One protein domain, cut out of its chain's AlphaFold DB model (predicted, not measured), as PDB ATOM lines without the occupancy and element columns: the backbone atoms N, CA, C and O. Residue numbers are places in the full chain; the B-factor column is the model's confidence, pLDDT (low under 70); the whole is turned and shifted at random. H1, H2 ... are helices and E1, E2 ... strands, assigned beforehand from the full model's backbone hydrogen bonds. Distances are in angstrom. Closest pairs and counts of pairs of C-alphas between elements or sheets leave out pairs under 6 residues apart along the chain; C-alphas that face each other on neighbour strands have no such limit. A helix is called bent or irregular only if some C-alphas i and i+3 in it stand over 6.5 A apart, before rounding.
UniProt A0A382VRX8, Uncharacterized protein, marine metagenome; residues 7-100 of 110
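AT A GLANCE: This is residues 7 to 100 of the 110 residues of an uncharacterized protein of marine metagenome (UniProt A0A382VRX8). A small three-stranded sheet at one end has H2b over one face; H1 leads away, H2 folds back, and residues 65 to 71 stick out at the far end. The 94 printed residues hold E1, E2, E3, H1 and H2 in that order: class mixed, sheet E1 E3 E2 mixed, whole loose, radius of gyration of the C-alphas 15.7 A, spans 50 by 31 by 17 A.

HOW THE PARTS SIT: E1, residues 7 to 12, is parallel to E3, residues 33 to 39; N 10 and O 36, 2.9 A, are within hydrogen-bond range. E2, residues 24 to 28, forms an antiparallel hairpin with E3; N 26 and O 35 are 2.7 A apart. By hydrogen bonds H1, residues 40 to 60, and H2, residues 74 to 99, were each assigned as one helix, but are bent: C-alphas 49 and 52 are 6.6 A apart, 84 and 87 7.5 A. Arms H1a, residues 40 to 49, and H2b, residues 87 to 99, on one face of the sheet make two layers, helices and sheet; the closest C-alphas of H2b and E3 are Val 36 and Gly 92, 6.1 A. H2a, residues 74 to 84, touches H1a, closest C-alphas Arg 46 and Ala 84, 4.7 A, and H1b, residues 52 to 60, closest Ala 54 and Ile 80, 5.6 A. In these arms every O i to N i+4 pair is within range.

IN THESE COORDINATES: E1 begins at C-alpha 7 (125.157, 111.262, 79.391); H2b, 18.8 A, ends at C-alpha 99 (137.849, 109.696, 80.277); E3 measures 19.4 A.

THE WHOLE: The C-alphas farthest apart, Leu 30 and Ala 68, are 50.8 A apart. The printed part has no cut; links E1 to E2 and H1 to H2 are long. Residues 65 to 72 and 100 have pLDDT under 70.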
ATOM      1  N   LEU A   7     125.581 111.630  78.043       94.00
ATOM      2  CA  LEU A   7     125.157 111.262  79.391       94.00
ATOM      3  C   LEU A   7     123.654 110.985  79.402       94.00
ATOM      4  O   LEU A   7     122.857 111.850  79.050       94.00
ATOM      5  N   LEU A   8     123.279 109.797  79.862       95.19
ATOM      6  CA  LEU A   8     121.896 109.376  80.038       95.19
ATOM      7  C   LEU A   8     121.657 109.087  81.517       95.19
ATOM      8  O   LEU A   8     122.390 108.309  82.118       95.19
ATOM      9  N   VAL A   9     120.617 109.678  82.099       96.00
ATOM     10  CA  VAL A   9     120.136 109.300  83.432       96.00
ATOM     11  C   VAL A   9     118.870 108.482  83.243       96.00
ATOM     12  O   VAL A   9     117.929 108.946  82.599       96.00
ATOM     13  N   VAL A  10     118.857 107.253  83.753       95.88
ATOM     14  CA  VAL A  10     117.742 106.319  83.571       95.88
ATOM     15  C   VAL A  10     117.129 105.957  84.911       95.88
ATOM     16  O   VAL A  10     117.827 105.592  85.854       95.88
ATOM     17  N   LEU A  11     115.805 106.050  84.980       95.44
ATOM     18  CA  LEU A  11     115.037 105.579  86.119       95.44
ATOM     19  C   LEU A  11     114.816 104.072  85.968       95.44
ATOM     20  O   LEU A  11     114.283 103.627  84.949       95.44
ATOM     21  N   VAL A  12     115.217 103.297  86.969       95.31
ATOM     22  CA  VAL A  12     115.023 101.842  87.001       95.31
ATOM     23  C   VAL A  12     114.062 101.447  88.126       95.31
ATOM     24  O   VAL A  12     113.919 102.193  89.102       95.31
ATOM     25  N   PRO A  13     113.374 100.296  88.012       95.06
ATOM     26  CA  PRO A  13     112.531  99.790  89.089       95.06
ATOM     27  C   PRO A  13     113.306  99.623  90.400       95.06
ATOM     28  O   PRO A  13     114.505  99.344  90.393       95.06
ATOM     29  N   THR A  14     112.612  99.756  91.524       89.88
ATOM     30  CA  THR A  14     113.165  99.511  92.861       89.88
ATOM     31  C   THR A  14     113.733  98.092  92.977       89.88
ATOM     32  O   THR A  14     113.139  97.147  92.451       89.88
ATOM     33  N   ALA A  15     114.855  97.949  93.689       89.81
ATOM     34  CA  ALA A  15     115.598  96.699  93.874       89.81
ATOM     35  C   ALA A  15     116.182  96.104  92.575       89.81
ATOM     36  O   ALA A  15     116.329  94.886  92.450       89.81
ATOM     37  N   THR A  16     116.521  96.964  91.609       92.94
ATOM     38  CA  THR A  16     117.246  96.582  90.383       92.94
ATOM     39  C   THR A  16     118.759  96.714  90.563       92.94
ATOM     40  O   THR A  16     119.515  95.931  89.989       92.94
ATOM     41  N   LEU A  17     119.203  97.713  91.325       91.94
ATOM     42  CA  LEU A  17     120.607  98.044  91.539       91.94
ATOM     43  C   LEU A  17     121.179  97.268  92.729       91.94
ATOM     44  O   LEU A  17     120.459  96.855  93.639       91.94
ATOM     45  N   ALA A  18     122.498  97.069  92.731       88.69
ATOM     46  CA  ALA A  18     123.180  96.383  93.825       88.69
ATOM     47  C   ALA A  18     123.159  97.227  95.107       88.69
ATOM     48  O   ALA A  18     123.117  96.681  96.212       88.69
ATOM     49  N   CYS A  19     123.170  98.555  94.961       87.00
ATOM     50  CA  CYS A  19     123.008  99.493  96.062       87.00
ATOM     51  C   CYS A  19     121.863 100.481  95.766       87.00
ATOM     52  O   CYS A  19     122.073 101.468  95.065       87.00
ATOM     53  N   PRO A  20     120.656 100.278  96.330       81.81
ATOM     54  CA  PRO A  20     119.468 101.064  95.980       81.81
ATOM     55  C   PRO A  20     119.522 102.517  96.481       81.81
ATOM     56  O   PRO A  20     118.681 103.335  96.123       81.81
ATOM     57  N   THR A  21     120.497 102.856  97.328       87.06
ATOM     58  CA  THR A  21     120.642 104.184  97.940       87.06
ATOM     59  C   THR A  21     121.617 105.101  97.207       87.06
ATOM     60  O   THR A  21     121.810 106.230  97.651       87.06
ATOM     61  N   VAL A  22     122.264 104.638  96.136       89.25
ATOM     62  CA  VAL A  22     123.214 105.441  95.354       89.25
ATOM     63  C   VAL A  22     122.983 105.234  93.858       89.25
ATOM     64  O   VAL A  22     122.684 104.116  93.441       89.25
ATOM     65  N   PRO A  23     123.139 106.277  93.025       94.62
ATOM     66  CA  PRO A  23     123.139 106.095  91.581       94.62
ATOM     67  C   PRO A  23     124.319 105.224  91.131       94.62
ATOM     68  O   PRO A  23     125.447 105.406  91.594       94.62
ATOM     69  N   GLU A  24     124.082 104.320  90.183       95.50
ATOM     70  CA  GLU A  24     125.126 103.464  89.611       95.50
ATOM     71  C   GLU A  24     125.537 103.949  88.219       95.50
ATOM     72  O   GLU A  24     124.697 104.248  87.370       95.50
ATOM     73  N   VAL A  25     126.848 104.026  87.972       94.94
ATOM     74  CA  VAL A  25     127.419 104.517  86.710       94.94
ATOM     75  C   VAL A  25     127.826 103.342  85.824       94.94
ATOM     76  O   VAL A  25     128.695 102.548  86.180       94.94
ATOM     77  N   PHE A  26     127.253 103.284  84.626       93.81
ATOM     78  CA  PHE A  26     127.511 102.284  83.596       93.81
ATOM     79  C   PHE A  26     128.214 102.931  82.399       93.81
ATOM     80  O   PHE A  26     127.572 103.577  81.560       93.81
ATOM     81  N   PRO A  27     129.540 102.771  82.286       90.31
ATOM     82  CA  PRO A  27     130.279 103.313  81.164       90.31
ATOM     83  C   PRO A  27     130.141 102.430  79.921       90.31
ATOM     84  O   PRO A  27     130.419 101.234  79.942       90.31
ATOM     85  N   MET A  28     129.768 103.043  78.803       88.44
ATOM     86  CA  MET A  28     129.654 102.417  77.485       88.44
ATOM     87  C   MET A  28     130.679 103.048  76.536       88.44
ATOM     88  O   MET A  28     130.339 103.727  75.565       88.44
ATOM     89  N   GLY A  29     131.961 102.827  76.839       78.94
ATOM     90  CA  GLY A  29     133.078 103.498  76.165       78.94
ATOM     91  C   GLY A  29     133.156 103.266  74.651       78.94
ATOM     92  O   GLY A  29     133.626 104.136  73.934       78.94
ATOM     93  N   LEU A  30     132.632 102.146  74.136       81.75
ATOM     94  CA  LEU A  30     132.609 101.861  72.690       81.75
ATOM     95  C   LEU A  30     131.746 102.840  71.881       81.75
ATOM     96  O   LEU A  30     131.965 103.005  70.685       81.75
ATOM     97  N   ILE A  31     130.759 103.459  72.524       87.00
ATOM     98  CA  ILE A  31     129.828 104.409  71.905       87.00
ATOM     99  C   ILE A  31     129.889 105.781  72.580       87.00
ATOM    100  O   ILE A  31     128.984 106.585  72.391       87.00
ATOM    101  N   ASN A  32     130.937 106.037  73.377       89.25
ATOM    102  CA  ASN A  32     131.103 107.253  74.172       89.25
ATOM    103  C   ASN A  32     129.833 107.620  74.958       89.25
ATOM    104  O   ASN A  32     129.404 108.769  74.973       89.25
ATOM    105  N   ARG A  33     129.194 106.641  75.607       91.56
ATOM    106  CA  ARG A  33     128.038 106.911  76.470       91.56
ATOM    107  C   ARG A  33     128.336 106.598  77.919       91.56
ATOM    108  O   ARG A  33     129.061 105.654  78.225       91.56
ATOM    109  N   VAL A  34     127.722 107.360  78.808       94.44
ATOM    110  CA  VAL A  34     127.631 107.048  80.230       94.44
ATOM    111  C   VAL A  34     126.164 106.993  80.590       94.44
ATOM    112  O   VAL A  34     125.429 107.952  80.363       94.44
ATOM    113  N   VAL A  35     125.737 105.863  81.138       95.69
ATOM    114  CA  VAL A  35     124.397 105.711  81.696       95.69
ATOM    115  C   VAL A  35     124.518 105.756  83.207       95.69
ATOM    116  O   VAL A  35     125.296 105.003  83.779       95.69
ATOM    117  N   VAL A  36     123.761 106.624  83.861       96.88
ATOM    118  CA  VAL A  36     123.630 106.634  85.316       96.88
ATOM    119  C   VAL A  36     122.246 106.114  85.655       96.88
ATOM    120  O   VAL A  36     121.244 106.745  85.318       96.88
ATOM    121  N   ALA A  37     122.185 104.936  86.265       96.88
ATOM    122  CA  ALA A  37     120.933 104.346  86.699       96.88
ATOM    123  C   ALA A  37     120.574 104.846  88.095       96.88
ATOM    124  O   ALA A  37     121.417 104.902  88.991       96.88
ATOM    125  N   VAL A  38     119.306 105.195  88.267       96.56
ATOM    126  CA  VAL A  38     118.741 105.717  89.504       96.56
ATOM    127  C   VAL A  38     117.501 104.899  89.831       96.56
ATOM    128  O   VAL A  38     116.609 104.780  88.992       96.56
ATOM    129  N   GLU A  39     117.424 104.324  91.029       96.25
ATOM    130  CA  GLU A  39     116.206 103.625  91.445       96.25
ATOM    131  C   GLU A  39     115.050 104.594  91.700       96.25
ATOM    132  O   GLU A  39     115.244 105.726  92.147       96.25
ATOM    133  N   HIS A  40     113.827 104.116  91.467       93.62
ATOM    134  CA  HIS A  40     112.616 104.897  91.697       93.62
ATOM    135  C   HIS A  40     112.464 105.376  93.148       93.62
ATOM    136  O   HIS A  40     112.154 106.545  93.368       93.62
ATOM    137  N   ASP A  41     112.746 104.521  94.135       93.69
ATOM    138  CA  ASP A  41     112.645 104.889  95.554       93.69
ATOM    139  C   ASP A  41     113.686 105.941  95.949       93.69
ATOM    140  O   ASP A  41     113.357 106.911  96.636       93.69
ATOM    141  N   TYR A  42     114.921 105.800  95.457       94.31
ATOM    142  CA  TYR A  42     115.944 106.829  95.625       94.31
ATOM    143  C   TYR A  42     115.477 108.151  95.007       94.31
ATOM    144  O   TYR A  42     115.531 109.187  95.665       94.31
ATOM    145  N   PHE A  43     114.975 108.133  93.769       95.25
ATOM    146  CA  PHE A  43     114.518 109.347  93.093       95.25
ATOM    147  C   PHE A  43     113.374 110.038  93.847       95.25
ATOM    148  O   PHE A  43     113.428 111.251  94.046       95.25
ATOM    149  N   ASN A  44     112.392 109.281  94.342       94.94
ATOM    150  CA  ASN A  44     111.294 109.820  95.148       94.94
ATOM    151  C   ASN A  44     111.802 110.465  96.445       94.94
ATOM    152  O   ASN A  44     111.438 111.600  96.751       94.94
ATOM    153  N   ALA A  45     112.731 109.814  97.152       94.94
ATOM    154  CA  ALA A  45     113.355 110.405  98.334       94.94
ATOM    155  C   ALA A  45     114.127 111.697  97.997       94.94
ATOM    156  O   ALA A  45     114.135 112.658  98.772       94.94
ATOM    157  N   ARG A  46     114.769 111.760  96.824       96.56
ATOM    158  CA  ARG A  46     115.443 112.975  96.347       96.56
ATOM    159  C   ARG A  46     114.459 114.084  95.982       96.56
ATOM    160  O   ARG A  46     114.780 115.239  96.253       96.56
ATOM    161  N   ILE A  47     113.284 113.766  95.434       96.50
ATOM    162  CA  ILE A  47     112.199 114.735  95.199       96.50
ATOM    163  C   ILE A  47     111.768 115.386  96.515       96.50
ATOM    164  O   ILE A  47     111.700 116.612  96.575       96.50
ATOM    165  N   ASP A  48     111.544 114.599  97.570       95.69
ATOM    166  CA  ASP A  48     111.112 115.125  98.873       95.69
ATOM    167  C   ASP A  48     112.125 116.123  99.455       95.69
ATOM    168  O   ASP A  48     111.756 117.149 100.031       95.69
ATOM    169  N   VAL A  49     113.420 115.866  99.251       96.31
ATOM    170  CA  VAL A  49     114.506 116.772  99.661       96.31
ATOM    171  C   VAL A  49     114.621 117.988  98.733       96.31
ATOM    172  O   VAL A  49     114.901 119.098  99.190       96.31
ATOM    173  N   ALA A  50     114.418 117.797  97.428       97.00
ATOM    174  CA  ALA A  50     114.527 118.839  96.412       97.00
ATOM    175  C   ALA A  50     113.371 119.844  96.468       97.00
ATOM    176  O   ALA A  50     113.583 121.034  96.237       97.00
ATOM    177  N   TYR A  51     112.163 119.393  96.807       94.44
ATOM    178  CA  TYR A  51     110.952 120.210  96.847       94.44
ATOM    179  C   TYR A  51     111.091 121.504  97.668       94.44
ATOM    180  O   TYR A  51     110.909 122.585  97.100       94.44
ATOM    181  N   PRO A  52     111.460 121.474  98.966       94.81
ATOM    182  CA  PRO A  52     111.578 122.698  99.757       94.81
ATOM    183  C   PRO A  52     112.670 123.647  99.239       94.81
ATOM    184  O   PRO A  52     112.536 124.865  99.366       94.81
ATOM    185  N   VAL A  53     113.739 123.114  98.636       95.81
ATOM    186  CA  VAL A  53     114.814 123.914  98.027       95.81
ATOM    187  C   VAL A  53     114.302 124.629  96.780       95.81
ATOM    188  O   VAL A  53     114.400 125.854  96.699       95.81
ATOM    189  N   ALA A  54     113.683 123.885  95.862       94.19
ATOM    190  CA  ALA A  54     113.121 124.408  94.624       94.19
ATOM    191  C   ALA A  54     112.036 125.465  94.886       94.19
ATOM    192  O   ALA A  54     112.015 126.500  94.224       94.19
ATOM    193  N   CYS A  55     111.173 125.249  95.885       92.19
ATOM    194  CA  CYS A  55     110.162 126.222  96.299       92.19
ATOM    195  C   CYS A  55     110.789 127.522  96.816       92.19
ATOM    196  O   CYS A  55     110.341 128.604  96.448       92.19
ATOM    197  N   ARG A  56     111.841 127.444  97.638       93.50
ATOM    198  CA  ARG A  56     112.535 128.638  98.147       93.50
ATOM    199  C   ARG A  56     113.181 129.446  97.019       93.50
ATOM    200  O   ARG A  56     113.094 130.668  97.030       93.50
ATOM    201  N   GLU A  57     113.811 128.776  96.059       94.00
ATOM    202  CA  GLU A  57     114.398 129.421  94.877       94.00
ATOM    203  C   GLU A  57     113.321 130.057  93.995       94.00
ATOM    204  O   GLU A  57     113.421 131.225  93.636       94.00
ATOM    205  N   ALA A  58     112.239 129.325  93.717       90.69
ATOM    206  CA  ALA A  58     111.098 129.839  92.971       90.69
ATOM    207  C   ALA A  58     110.461 131.062  93.655       90.69
ATOM    208  O   ALA A  58     110.100 132.019  92.976       90.69
ATOM    209  N   ALA A  59     110.359 131.063  94.988       89.19
ATOM    210  CA  ALA A  59     109.883 132.213  95.757       89.19
ATOM    211  C   ALA A  59     110.809 133.425  95.588       89.19
ATOM    212  O   ALA A  59     110.342 134.527  95.312       89.19
ATOM    213  N   ALA A  60     112.122 133.214  95.722       91.38
ATOM    214  CA  ALA A  60     113.125 134.266  95.580       91.38
ATOM    215  C   ALA A  60     113.151 134.869  94.166       91.38
ATOM    216  O   ALA A  60     113.427 136.055  94.003       91.38
ATOM    217  N   GLU A  61     112.837 134.065  93.151       90.12
ATOM    218  CA  GLU A  61     112.758 134.491  91.753       90.12
ATOM    219  C   GLU A  61     111.372 135.034  91.352       90.12
ATOM    220  O   GLU A  61     111.168 135.379  90.188       90.12
ATOM    221  N   GLY A  62     110.414 135.110  92.285       86.81
ATOM    222  CA  GLY A  62     109.068 135.633  92.028       86.81
ATOM    223  C   GLY A  62     108.217 134.737  91.123       86.81
ATOM    224  O   GLY A  62     107.362 135.217  90.392       86.81
ATOM    225  N   TRP A  63     108.477 133.429  91.101       82.25
ATOM    226  CA  TRP A  63     107.714 132.474  90.287       82.25
ATOM    227  C   TRP A  63     106.447 131.981  90.976       82.25
ATOM    228  O   TRP A  63     105.577 131.406  90.324       82.25
ATOM    229  N   LEU A  64     106.384 132.145  92.295       74.12
ATOM    230  CA  LEU A  64     105.261 131.727  93.122       74.12
ATOM    231  C   LEU A  64     104.211 132.841  93.211       74.12
ATOM    232  O   LEU A  64     103.776 133.185  94.306       74.12
ATOM    233  N   ASP A  65     103.821 133.411  92.072       65.56
ATOM    234  CA  ASP A  65     102.674 134.314  92.015       65.56
ATOM    235  C   ASP A  65     101.399 133.506  91.716       65.56
ATOM    236  O   ASP A  65     101.263 132.852  90.682       65.56
ATOM    237  N   ASP A  66     100.488 133.539  92.689       57.66
ATOM    238  CA  ASP A  66      99.055 133.232  92.618       57.66
ATOM    239  C   ASP A  66      98.622 131.917  91.935       57.66
ATOM    240  O   ASP A  66      97.597 131.845  91.253       57.66
ATOM    241  N   THR A  67      99.328 130.807  92.183       56.16
ATOM    242  CA  THR A  67      98.745 129.474  91.951       56.16
ATOM    243  C   THR A  67      97.709 129.168  93.031       56.16
ATOM    244  O   THR A  67      97.939 128.381  93.955       56.16
ATOM    245  N   ALA A  68      96.544 129.799  92.908       47.50
ATOM    246  CA  ALA A  68      95.315 129.386  93.562       47.50
ATOM    247  C   ALA A  68      94.946 127.979  93.065       47.50
ATOM    248  O   ALA A  68      94.192 127.815  92.111       47.50
ATOM    249  N   GLY A  69      95.525 126.948  93.682       53.53
ATOM    250  CA  GLY A  69      95.110 125.569  93.443       53.53
ATOM    251  C   GLY A  69      96.215 124.528  93.428       53.53
ATOM    252  O   GLY A  69      96.240 123.744  92.495       53.53
ATOM    253  N   GLY A  70      97.104 124.492  94.429       58.69
ATOM    254  CA  GLY A  70      97.820 123.278  94.877       58.69
ATOM    255  C   GLY A  70      98.635 122.454  93.861       58.69
ATOM    256  O   GLY A  70      99.190 121.427  94.242       58.69
ATOM    257  N   GLN A  71      98.716 122.854  92.594       64.06
ATOM    258  CA  GLN A  71      99.420 122.151  91.535       64.06
ATOM    259  C   GLN A  71     100.804 122.757  91.355       64.06
ATOM    260  O   GLN A  71     100.965 123.966  91.194       64.06
ATOM    261  N   VAL A  72     101.810 121.884  91.358       69.88
ATOM    262  CA  VAL A  72     103.185 122.235  91.014       69.88
ATOM    263  C   VAL A  72     103.195 122.700  89.559       69.88
ATOM    264  O   VAL A  72     102.832 121.941  88.659       69.88
ATOM    265  N   SER A  73     103.595 123.950  89.317       84.69
ATOM    266  CA  SER A  73     103.740 124.446  87.948       84.69
ATOM    267  C   SER A  73     104.781 123.602  87.196       84.69
ATOM    268  O   SER A  73     105.748 123.148  87.814       84.69
ATOM    269  N   PRO A  74     104.657 123.401  85.868       87.50
ATOM    270  CA  PRO A  74     105.635 122.620  85.101       87.50
ATOM    271  C   PRO A  74     107.077 123.097  85.314       87.50
ATOM    272  O   PRO A  74     108.002 122.297  85.409       87.50
ATOM    273  N   ARG A  75     107.245 124.412  85.487       89.12
ATOM    274  CA  ARG A  75     108.523 125.064  85.775       89.12
ATOM    275  C   ARG A  75     109.093 124.677  87.144       89.12
ATOM    276  O   ARG A  75     110.292 124.444  87.265       89.12
ATOM    277  N   LEU A  76     108.249 124.606  88.176       90.62
ATOM    278  CA  LEU A  76     108.664 124.151  89.503       90.62
ATOM    279  C   LEU A  76     108.972 122.647  89.495       90.62
ATOM    280  O   LEU A  76     109.977 122.241  90.069       90.62
ATOM    281  N   ALA A  77     108.172 121.837  88.793       91.69
ATOM    282  CA  ALA A  77     108.414 120.401  88.637       91.69
ATOM    283  C   ALA A  77     109.762 120.120  87.958       91.69
ATOM    284  O   ALA A  77     110.535 119.285  88.426       91.69
ATOM    285  N   GLU A  78     110.085 120.860  86.896       93.19
ATOM    286  CA  GLU A  78     111.383 120.765  86.231       93.19
ATOM    287  C   GLU A  78     112.535 121.097  87.187       93.19
ATOM    288  O   GLU A  78     113.516 120.356  87.252       93.19
ATOM    289  N   ARG A  79     112.401 122.157  87.992       94.88
ATOM    290  CA  ARG A  79     113.420 122.530  88.980       94.88
ATOM    291  C   ARG A  79     113.605 121.485  90.075       94.88
ATOM    292  O   ARG A  79     114.735 121.192  90.460       94.88
ATOM    293  N   ILE A  80     112.513 120.902  90.557       95.69
ATOM    294  CA  ILE A  80     112.562 119.793  91.513       95.69
ATOM    295  C   ILE A  80     113.345 118.627  90.904       95.69
ATOM    296  O   ILE A  80     114.265 118.119  91.539       95.69
ATOM    297  N   ASN A  81     113.044 118.260  89.656       95.38
ATOM    298  CA  ASN A  81     113.744 117.184  88.956       95.38
ATOM    299  C   ASN A  81     115.237 117.488  88.764       95.38
ATOM    300  O   ASN A  81     116.064 116.598  88.957       95.38
ATOM    301  N   GLN A  82     115.604 118.735  88.443       95.56
ATOM    302  CA  GLN A  82     117.005 119.161  88.327       95.56
ATOM    303  C   GLN A  82     117.775 118.934  89.635       95.56
ATOM    304  O   GLN A  82     118.849 118.336  89.620       95.56
ATOM    305  N   HIS A  83     117.211 119.346  90.773       97.19
ATOM    306  CA  HIS A  83     117.821 119.129  92.092       97.19
ATOM    307  C   HIS A  83     117.835 117.657  92.508       97.19
ATOM    308  O   HIS A  83     118.816 117.178  93.086       97.19
ATOM    309  N   ALA A  84     116.762 116.924  92.209       97.06
ATOM    310  CA  ALA A  84     116.640 115.514  92.555       97.06
ATOM    311  C   ALA A  84     117.672 114.653  91.806       97.06
ATOM    312  O   ALA A  84     118.266 113.755  92.403       97.06
ATOM    313  N   LEU A  85     117.939 114.965  90.532       96.56
ATOM    314  CA  LEU A  85     118.880 114.234  89.675       96.56
ATOM    315  C   LEU A  85     120.309 114.798  89.686       96.56
ATOM    316  O   LEU A  85     121.191 114.205  89.065       96.56
ATOM    317  N   ALA A  86     120.564 115.909  90.385       96.50
ATOM    318  CA  ALA A  86     121.861 116.588  90.371       96.50
ATOM    319  C   ALA A  86     123.033 115.659  90.736       96.50
ATOM    320  O   ALA A  86     124.073 115.694  90.085       96.50
ATOM    321  N   GLU A  87     122.865 114.793  91.739       95.19
ATOM    322  CA  GLU A  87     123.901 113.834  92.146       95.19
ATOM    323  C   GLU A  87     124.218 112.825  91.032       95.19
ATOM    324  O   GLU A  87     125.381 112.646  90.678       95.19
ATOM    325  N   ALA A  88     123.188 112.226  90.430       95.75
ATOM    326  CA  ALA A  88     123.345 111.283  89.326       95.75
ATOM    327  C   ALA A  88     124.039 111.938  88.118       95.75
ATOM    328  O   ALA A  88     124.958 111.364  87.533       95.75
ATOM    329  N   ILE A  89     123.650 113.171  87.784       95.81
ATOM    330  CA  ILE A  89     124.278 113.949  86.712       95.81
ATOM    331  C   ILE A  89     125.754 114.207  87.032       95.81
ATOM    332  O   ILE A  89     126.611 113.957  86.185       95.81
ATOM    333  N   ASN A  90     126.063 114.645  88.255       95.69
ATOM    334  CA  ASN A  90     127.433 114.928  88.685       95.69
ATOM    335  C   ASN A  90     128.322 113.678  88.632       95.69
ATOM    336  O   ASN A  90     129.468 113.770  88.197       95.69
ATOM    337  N   LEU A  91     127.806 112.508  89.021       94.75
ATOM    338  CA  LEU A  91     128.531 111.237  88.929       94.75
ATOM    339  C   LEU A  91     128.867 110.878  87.476       94.75
ATOM    340  O   LEU A  91     130.013 110.544  87.161       94.75
ATOM    341  N   GLY A  92     127.889 110.992  86.576       93.88
ATOM    342  CA  GLY A  92     128.092 110.719  85.154       93.88
ATOM    343  C   GLY A  92     129.067 111.697  84.498       93.88
ATOM    344  O   GLY A  92     129.957 111.284  83.753       93.88
ATOM    345  N   GLN A  93     128.957 112.986  84.824       93.44
ATOM    346  CA  GLN A  93     129.907 114.001  84.374       93.44
ATOM    347  C   GLN A  93     131.310 113.705  84.900       93.44
ATOM    348  O   GLN A  93     132.243 113.640  84.104       93.44
ATOM    349  N   ALA A  94     131.474 113.457  86.202       92.50
ATOM    350  CA  ALA A  94     132.771 113.134  86.792       92.50
ATOM    351  C   ALA A  94     133.442 111.957  86.068       92.50
ATOM    352  O   ALA A  94     134.628 112.034  85.747       92.50
ATOM    353  N   PHE A  95     132.679 110.919  85.712       90.69
ATOM    354  CA  PHE A  95     133.194 109.832  84.889       90.69
ATOM    355  C   PHE A  95     133.693 110.323  83.521       90.69
ATOM    356  O   PHE A  95     134.849 110.080  83.182       90.69
ATOM    357  N   ILE A  96     132.876 111.055  82.754       90.31
ATOM    358  CA  ILE A  96     133.270 111.605  81.439       90.31
ATOM    359  C   ILE A  96     134.548 112.443  81.556       90.31
ATOM    360  O   ILE A  96     135.468 112.297  80.752       90.31
ATOM    361  N   HIS A  97     134.639 113.274  82.594       87.44
ATOM    362  CA  HIS A  97     135.818 114.084  82.879       87.44
ATOM    363  C   HIS A  97     137.081 113.226  83.070       87.44
ATOM    364  O   HIS A  97     138.139 113.596  82.565       87.44
ATOM    365  N   THR A  98     136.980 112.062  83.723       84.44
ATOM    366  CA  THR A  98     138.113 111.124  83.862       84.44
ATOM    367  C   THR A  98     138.481 110.376  82.577       84.44
ATOM    368  O   THR A  98     139.597 109.875  82.483       84.44
ATOM    369  N   GLN A  99     137.584 110.316  81.585       74.12
ATOM    370  CA  GLN A  99     137.849 109.696  80.277       74.12
ATOM    371  C   GLN A  99     138.444 110.673  79.247       74.12
ATOM    372  O   GLN A  99     138.808 110.255  78.147       74.12
ATOM    373  N   GLY A 100     138.527 111.971  79.571       62.25
ATOM    374  CA  GLY A 100     139.179 112.980  78.731       62.25
ATOM    375  C   GLY A 100     140.645 112.631  78.442       62.25
ATOM    376  O   GLY A 100     141.214 111.784  79.132       62.25
TER     377      GLY A 100